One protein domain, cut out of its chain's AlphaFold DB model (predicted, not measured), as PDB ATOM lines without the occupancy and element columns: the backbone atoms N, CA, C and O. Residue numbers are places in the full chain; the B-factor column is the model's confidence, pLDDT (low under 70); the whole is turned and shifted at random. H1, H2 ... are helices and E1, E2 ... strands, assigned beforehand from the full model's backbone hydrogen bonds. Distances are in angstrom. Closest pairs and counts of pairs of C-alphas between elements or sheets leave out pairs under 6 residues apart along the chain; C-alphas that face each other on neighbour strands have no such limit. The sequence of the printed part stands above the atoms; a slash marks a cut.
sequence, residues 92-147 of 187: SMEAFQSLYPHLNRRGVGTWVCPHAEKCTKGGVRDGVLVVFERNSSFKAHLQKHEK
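This is residues 92 to 147 of the 187 residues of an uncharacterized protein of Arthroderma otae (strain ATCC MYA-4605 / CBS 113480) (UniProt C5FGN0). A short antiparallel hairpin, E1 and E2, runs straight into H3 at the core; the small helices H1 and H2 make one end, and the loop of residues 112 to 131 the other. The 56 printed residues have three named helices and two named strands, in order H1 H2 E1 E2 H3, class mixed, under half of them in named elements. The whole is compact, radius of gyration of the C-alphas 10.9 A, spanning 30 by 25 by 14 A.

H1, residues 93 to 99, is close to but not clearly touching H2, residues 101 to 104; the closest C-alphas, of Gln 97 and Leu 103, are 7.7 A apart. H2 touches H3, residues 135 to 143, closest at the C-alphas of Leu 103 and Asn 135, 5.3 A. In the hairpin of E1, residues 108 to 111, and E2, residues 132 to 134, N 109 and O 133 are within hydrogen-bond range, 2.8 A. H1 and H3 are apart; in both, every O i to N i+4 pair is within hydrogen-bond range, while H2 is too short for such a pair.

H1, 10.0 A long, begins at C-alpha 93 (-27.228, -25.847, -20.242). H3, 12.3 A, ends at C-alpha 143 (-21.017, -20.942, -25.113).

The printed part has no cut; the link E1 to E2 is long. Low confidence includes residues 92 to 99.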
ATOM      1  N   SER A  92     -31.014 -26.307 -23.308       57.16
ATOM      2  CA  SER A  92     -30.670 -25.783 -21.989       57.16
ATOM      3  C   SER A  92     -29.269 -26.269 -21.603       57.16
ATOM      4  O   SER A  92     -28.830 -27.336 -22.042       57.16
ATOM      5  N   MET A  93     -28.559 -25.506 -20.769       55.34
ATOM      6  CA  MET A  93     -27.228 -25.847 -20.242       55.34
ATOM      7  C   MET A  93     -27.176 -27.264 -19.628       55.34
ATOM      8  O   MET A  93     -26.123 -27.905 -19.620       55.34
ATOM      9  N   GLU A  94     -28.312 -27.773 -19.141       60.16
ATOM     10  CA  GLU A  94     -28.471 -29.140 -18.626       60.16
ATOM     11  C   GLU A  94     -28.452 -30.206 -19.735       60.16
ATOM     12  O   GLU A  94     -27.714 -31.184 -19.630       60.16
ATOM     13  N   ALA A  95     -29.143 -29.975 -20.855       63.59
ATOM     14  CA  ALA A  95     -29.126 -30.871 -22.009       63.59
ATOM     15  C   ALA A  95     -27.722 -30.945 -22.632       63.59
ATOM     16  O   ALA A  95     -27.287 -32.006 -23.077       63.59
ATOM     17  N   PHE A  96     -26.968 -29.843 -22.585       63.56
ATOM     18  CA  PHE A  96     -25.563 -29.823 -22.995       63.56
ATOM     19  C   PHE A  96     -24.651 -30.654 -22.085       63.56
ATOM     20  O   PHE A  96     -23.737 -31.312 -22.582       63.56
ATOM     21  N   GLN A  97     -24.886 -30.656 -20.769       66.19
ATOM     22  CA  GLN A  97     -24.134 -31.505 -19.838       66.19
ATOM     23  C   GLN A  97     -24.469 -32.986 -20.022       66.19
ATOM     24  O   GLN A  97     -23.571 -33.822 -19.924       66.19
ATOM     25  N   SER A  98     -25.721 -33.307 -20.356       69.38
ATOM     26  CA  SER A  98     -26.143 -34.672 -20.684       69.38
ATOM     27  C   SER A  98     -25.574 -35.170 -22.015       69.38
ATOM     28  O   SER A  98     -25.185 -36.330 -22.104       69.38
ATOM     29  N   LEU A  99     -25.476 -34.308 -23.033       69.06
ATOM     30  CA  LEU A  99     -24.885 -34.652 -24.334       69.06
ATOM     31  C   LEU A  99     -23.356 -34.791 -24.273       69.06
ATOM     32  O   LEU A  99     -22.779 -35.557 -25.040       69.06
ATOM     33  N   TYR A 100     -22.697 -34.073 -23.358       71.44
ATOM     34  CA  TYR A 100     -21.236 -34.051 -23.247       71.44
ATOM     35  C   TYR A 100     -20.748 -34.227 -21.796       71.44
ATOM     36  O   TYR A 100     -20.078 -33.342 -21.248       71.44
ATOM     37  N   PRO A 101     -21.004 -35.389 -21.164       68.38
ATOM     38  CA  PRO A 101     -20.699 -35.618 -19.747       68.38
ATOM     39  C   PRO A 101     -19.194 -35.540 -19.435       68.38
ATOM     40  O   PRO A 101     -18.788 -35.154 -18.336       68.38
ATOM     41  N   HIS A 102     -18.340 -35.841 -20.415       69.31
ATOM     42  CA  HIS A 102     -16.882 -35.803 -20.263       69.31
ATOM     43  C   HIS A 102     -16.277 -34.401 -20.418       69.31
ATOM     44  O   HIS A 102     -15.114 -34.201 -20.070       69.31
ATOM     45  N   LEU A 103     -17.056 -33.410 -20.867       73.19
ATOM     46  CA  LEU A 103     -16.555 -32.059 -21.122       73.19
ATOM     47  C   LEU A 103     -16.323 -31.247 -19.844       73.19
ATOM     48  O   LEU A 103     -15.523 -30.312 -19.832       73.19
ATOM     49  N   ASN A 104     -17.002 -31.612 -18.755       69.06
ATOM     50  CA  ASN A 104     -16.824 -30.964 -17.457       69.06
ATOM     51  C   ASN A 104     -15.526 -31.386 -16.750       69.06
ATOM     52  O   ASN A 104     -15.094 -30.714 -15.816       69.06
ATOM     53  N   ARG A 105     -14.878 -32.467 -17.203       78.12
ATOM     54  CA  ARG A 105     -13.568 -32.886 -16.698       78.12
ATOM     55  C   ARG A 105     -12.460 -32.168 -17.465       78.12
ATOM     56  O   ARG A 105     -12.568 -31.936 -18.671       78.12
ATOM     57  N   ARG A 106     -11.367 -31.843 -16.768       74.50
ATOM     58  CA  ARG A 106     -10.130 -31.402 -17.426       74.50
ATOM     59  C   ARG A 106      -9.631 -32.560 -18.288       74.50
ATOM     60  O   ARG A 106      -9.435 -33.655 -17.773       74.50
ATOM     61  N   GLY A 107      -9.451 -32.316 -19.578       81.38
ATOM     62  CA  GLY A 107      -9.075 -33.367 -20.507       81.38
ATOM     63  C   GLY A 107      -8.898 -32.877 -21.935       81.38
ATOM     64  O   GLY A 107      -9.183 -31.719 -22.270       81.38
ATOM     65  N   VAL A 108      -8.399 -33.809 -22.732       81.81
ATOM     66  CA  VAL A 108      -8.249 -33.731 -24.178       81.81
ATOM     67  C   VAL A 108      -9.340 -34.612 -24.787       81.81
ATOM     68  O   VAL A 108      -9.672 -35.657 -24.228       81.81
ATOM     69  N   GLY A 109      -9.926 -34.186 -25.896       82.62
ATOM     70  CA  GLY A 109     -10.936 -34.940 -26.621       82.62
ATOM     71  C   GLY A 109     -11.097 -34.413 -28.037       82.62
ATOM     72  O   GLY A 109     -10.705 -33.293 -28.336       82.62
ATOM     73  N   THR A 110     -11.678 -35.223 -28.910       87.88
ATOM     74  CA  THR A 110     -11.926 -34.859 -30.308       87.88
ATOM     75  C   THR A 110     -13.334 -34.288 -30.416       87.88
ATOM     76  O   THR A 110     -14.295 -35.031 -30.616       87.88
ATOM     77  N   TRP A 111     -13.483 -32.975 -30.235       87.44
ATOM     78  CA  TRP A 111     -14.801 -32.337 -30.231       87.44
ATOM     79  C   TRP A 111     -15.080 -31.568 -31.516       87.44
ATOM     80  O   TRP A 111     -14.247 -30.792 -31.979       87.44
ATOM     81  N   VAL A 112     -16.290 -31.717 -32.051       87.62
ATOM     82  CA  VAL A 112     -16.761 -30.985 -33.234       87.62
ATOM     83  C   VAL A 112     -18.053 -30.253 -32.891       87.62
ATOM     84  O   VAL A 112     -18.882 -30.745 -32.123       87.62
ATOM     85  N   CYS A 113     -18.215 -29.047 -33.436       85.94
ATOM     86  CA  CYS A 113     -19.419 -28.245 -33.238       85.94
ATOM     87  C   CYS A 113     -20.674 -29.005 -33.719       85.94
ATOM     88  O   CYS A 113     -20.683 -29.451 -34.866       85.94
ATOM     89  N   PRO A 114     -21.774 -29.050 -32.938       84.50
ATOM     90  CA  PRO A 114     -23.053 -29.621 -33.379       84.50
ATOM     91  C   PRO A 114     -23.626 -28.947 -34.630       84.50
ATOM     92  O   PRO A 114     -24.386 -29.544 -35.382       84.50
ATOM     93  N   HIS A 115     -23.263 -27.683 -34.861       79.94
ATOM     94  CA  HIS A 115     -23.676 -26.934 -36.046       79.94
ATOM     95  C   HIS A 115     -22.801 -27.209 -37.277       79.94
ATOM     96  O   HIS A 115     -23.132 -26.712 -38.353       79.94
ATOM     97  N   ALA A 116     -21.714 -27.978 -37.124       82.75
ATOM     98  CA  ALA A 116     -20.812 -28.435 -38.177       82.75
ATOM     99  C   ALA A 116     -20.507 -27.338 -39.218       82.75
ATOM    100  O   ALA A 116     -20.103 -26.236 -38.847       82.75
ATOM    101  N   GLU A 117     -20.744 -27.610 -40.503       80.69
ATOM    102  CA  GLU A 117     -20.471 -26.716 -41.641       80.69
ATOM    103  C   GLU A 117     -21.246 -25.391 -41.590       80.69
ATOM    104  O   GLU A 117     -20.837 -24.387 -42.165       80.69
ATOM    105  N   LYS A 118     -22.360 -25.354 -40.851       74.50
ATOM    106  CA  LYS A 118     -23.187 -24.153 -40.665       74.50
ATOM    107  C   LYS A 118     -22.716 -23.309 -39.479       74.50
ATOM    108  O   LYS A 118     -23.353 -22.314 -39.121       74.50
ATOM    109  N   CYS A 119     -21.618 -23.691 -38.827       81.19
ATOM    110  CA  CYS A 119     -21.086 -22.956 -37.697       81.19
ATOM    111  C   CYS A 119     -20.421 -21.641 -38.134       81.19
ATOM    112  O   CYS A 119     -19.294 -21.606 -38.616       81.19
ATOM    113  N   THR A 120     -21.075 -20.521 -37.827       80.50
ATOM    114  CA  THR A 120     -20.540 -19.166 -38.067       80.50
ATOM    115  C   THR A 120     -19.631 -18.649 -36.945       80.50
ATOM    116  O   THR A 120     -19.131 -17.528 -37.010       80.50
ATOM    117  N   LYS A 121     -19.427 -19.431 -35.874       78.62
ATOM    118  CA  LYS A 121     -18.702 -19.023 -34.651       78.62
ATOM    119  C   LYS A 121     -17.312 -19.652 -34.529       78.62
ATOM    120  O   LYS A 121     -16.762 -19.746 -33.429       78.62
ATOM    121  N   GLY A 122     -16.739 -20.045 -35.666       79.75
ATOM    122  CA  GLY A 122     -15.384 -20.588 -35.755       79.75
ATOM    123  C   GLY A 122     -15.288 -22.095 -35.537       79.75
ATOM    124  O   GLY A 122     -14.209 -22.569 -35.203       79.75
ATOM    125  N   GLY A 123     -16.392 -22.829 -35.708       84.06
ATOM    126  CA  GLY A 123     -16.384 -24.292 -35.840       84.06
ATOM    127  C   GLY A 123     -16.018 -24.764 -37.252       84.06
ATOM    128  O   GLY A 123     -15.863 -25.960 -37.461       84.06
ATOM    129  N   VAL A 124     -15.855 -23.830 -38.196       88.88
ATOM    130  CA  VAL A 124     -15.383 -24.069 -39.565       88.88
ATOM    131  C   VAL A 124     -14.310 -23.035 -39.899       88.88
ATOM    132  O   VAL A 124     -14.471 -21.849 -39.589       88.88
ATOM    133  N   ARG A 125     -13.214 -23.479 -40.513       86.44
ATOM    134  CA  ARG A 125     -12.134 -22.645 -41.059       86.44
ATOM    135  C   ARG A 125     -11.870 -23.104 -42.482       86.44
ATOM    136  O   ARG A 125     -11.628 -24.283 -42.687       86.44
ATOM    137  N   ASP A 126     -11.992 -22.196 -43.447       84.50
ATOM    138  CA  ASP A 126     -11.730 -22.483 -44.867       84.50
ATOM    139  C   ASP A 126     -12.519 -23.689 -45.415       84.50
ATOM    140  O   ASP A 126     -12.031 -24.470 -46.223       84.50
ATOM    141  N   GLY A 127     -13.757 -23.865 -44.933       82.25
ATOM    142  CA  GLY A 127     -14.621 -25.000 -45.286       82.25
ATOM    143  C   GLY A 127     -14.317 -26.300 -44.529       82.25
ATOM    144  O   GLY A 127     -15.070 -27.260 -44.651       82.25
ATOM    145  N   VAL A 128     -13.275 -26.330 -43.699       86.50
ATOM    146  CA  VAL A 128     -12.880 -27.493 -42.899       86.50
ATOM    147  C   VAL A 128     -13.435 -27.382 -41.480       86.50
ATOM    148  O   VAL A 128     -13.330 -26.339 -40.826       86.50
ATOM    149  N   LEU A 129     -14.024 -28.473 -40.987       87.38
ATOM    150  CA  LEU A 129     -14.510 -28.574 -39.612       87.38
ATOM    151  C   LEU A 129     -13.350 -28.467 -38.621       87.38
ATOM    152  O   LEU A 129     -12.376 -29.216 -38.685       87.38
ATOM    153  N   VAL A 130     -13.482 -27.548 -37.669       87.81
ATOM    154  CA  VAL A 130     -12.507 -27.385 -36.595       87.81
ATOM    155  C   VAL A 130     -12.760 -28.447 -35.540       87.81
ATOM    156  O   VAL A 130     -13.804 -28.458 -34.883       87.81
ATOM    157  N   VAL A 131     -11.764 -29.307 -35.357       89.19
ATOM    158  CA  VAL A 131     -11.707 -30.249 -34.246       89.19
ATOM    159  C   VAL A 131     -11.063 -29.546 -33.055       89.19
ATOM    160  O   VAL A 131      -9.908 -29.124 -33.102       89.19
ATOM    161  N   PHE A 132     -11.819 -29.399 -31.976       87.94
ATOM    162  CA  PHE A 132     -11.326 -28.850 -30.723       87.94
ATOM    163  C   PHE A 132     -10.721 -29.971 -29.897       87.94
ATOM    164  O   PHE A 132     -11.447 -30.811 -29.380       87.94
ATOM    165  N   GLU A 133      -9.403 -29.936 -29.739       87.81
ATOM    166  CA  GLU A 133      -8.658 -30.922 -28.958       87.81
ATOM    167  C   GLU A 133      -8.865 -30.752 -27.440       87.81
ATOM    168  O   GLU A 133      -8.863 -31.712 -26.677       87.81
ATOM    169  N   ARG A 134      -9.069 -29.522 -26.952       87.88
ATOM    170  CA  ARG A 134      -9.245 -29.261 -25.511       87.88
ATOM    171  C   ARG A 134     -10.709 -29.095 -25.131       87.88
ATOM    172  O   ARG A 134     -11.402 -28.247 -25.701       87.88
ATOM    173  N   ASN A 135     -11.127 -29.757 -24.050       87.44
ATOM    174  CA  ASN A 135     -12.486 -29.644 -23.500       87.44
ATOM    175  C   ASN A 135     -12.871 -28.189 -23.185       87.44
ATOM    176  O   ASN A 135     -13.976 -27.749 -23.496       87.44
ATOM    177  N   SER A 136     -11.943 -27.408 -22.620       84.56
ATOM    178  CA  SER A 136     -12.172 -25.990 -22.314       84.56
ATOM    179  C   SER A 136     -12.394 -25.146 -23.569       84.56
ATOM    180  O   SER A 136     -13.252 -24.265 -23.572       84.56
ATOM    181  N   SER A 137     -11.659 -25.437 -24.647       87.69
ATOM    182  CA  SER A 137     -11.803 -24.730 -25.921       87.69
ATOM    183  C   SER A 137     -13.144 -25.030 -26.588       87.69
ATOM    184  O   SER A 137     -13.809 -24.105 -27.051       87.69
ATOM    185  N   PHE A 138     -13.594 -26.287 -26.539       87.56
ATOM    186  CA  PHE A 138     -14.906 -26.674 -27.046       87.56
ATOM    187  C   PHE A 138     -16.045 -26.095 -26.203       87.56
ATOM    188  O   PHE A 138     -17.003 -25.560 -26.751       87.56
ATOM    189  N   LYS A 139     -15.920 -26.092 -24.870       85.06
ATOM    190  CA  LYS A 139     -16.909 -25.476 -23.971       85.06
ATOM    191  C   LYS A 139     -17.052 -23.976 -24.237       85.06
ATOM    192  O   LYS A 139     -18.165 -23.492 -24.420       85.06
ATOM    193  N   ALA A 140     -15.934 -23.256 -24.348       84.38
ATOM    194  CA  ALA A 140     -15.934 -21.837 -24.706       84.38
ATOM    195  C   ALA A 140     -16.496 -21.589 -26.115       84.38
ATOM    196  O   ALA A 140     -17.095 -20.546 -26.377       84.38
ATOM    197  N   HIS A 141     -16.307 -22.530 -27.039       87.38
ATOM    198  CA  HIS A 141     -16.912 -22.478 -28.362       87.38
ATOM    199  C   HIS A 141     -18.438 -22.662 -28.304       87.38
ATOM    200  O   HIS A 141     -19.160 -21.833 -28.853       87.38
ATOM    201  N   LEU A 142     -18.939 -23.681 -27.601       81.44
ATOM    202  CA  LEU A 142     -20.375 -23.934 -27.442       81.44
ATOM    203  C   LEU A 142     -21.098 -22.788 -26.729       81.44
ATOM    204  O   LEU A 142     -22.193 -22.413 -27.137       81.44
ATOM    205  N   GLN A 143     -20.466 -22.145 -25.748       79.56
ATOM    206  CA  GLN A 143     -21.017 -20.942 -25.113       79.56
ATOM    207  C   GLN A 143     -21.272 -19.800 -26.111       79.56
ATOM    208  O   GLN A 143     -22.171 -18.992 -25.910       79.56
ATOM    209  N   LYS A 144     -20.540 -19.733 -27.232       79.25
ATOM    210  CA  LYS A 144     -20.818 -18.750 -28.299       79.25
ATOM    211  C   LYS A 144     -22.080 -19.089 -29.099       79.25
ATOM    212  O   LYS A 144     -22.608 -18.207 -29.782       79.25
ATOM    213  N   HIS A 145     -22.523 -20.344 -29.061       77.69
ATOM    214  CA  HIS A 145     -23.774 -20.803 -29.664       77.69
ATOM    215  C   HIS A 145     -24.975 -20.627 -28.742       77.69
ATOM    216  O   HIS A 145     -26.094 -20.503 -29.239       77.69
ATOM    217  N   GLU A 146     -24.752 -20.573 -27.431       71.06
ATOM    218  CA  GLU A 146     -25.803 -20.370 -26.446       71.06
ATOM    219  C   GLU A 146     -26.403 -18.963 -26.587       71.06
ATOM    220  O   GLU A 146     -25.946 -17.970 -26.021       71.06
ATOM    221  N   LYS A 147     -27.458 -18.857 -27.396       66.50
ATOM    222  CA  LYS A 147     -28.286 -17.658 -27.504       66.50
ATOM    223  C   LYS A 147     -29.312 -17.635 -26.373       66.50
ATOM    224  O   LYS A 147     -30.514 -17.720 -26.618       66.50
TER     225      LYS A 147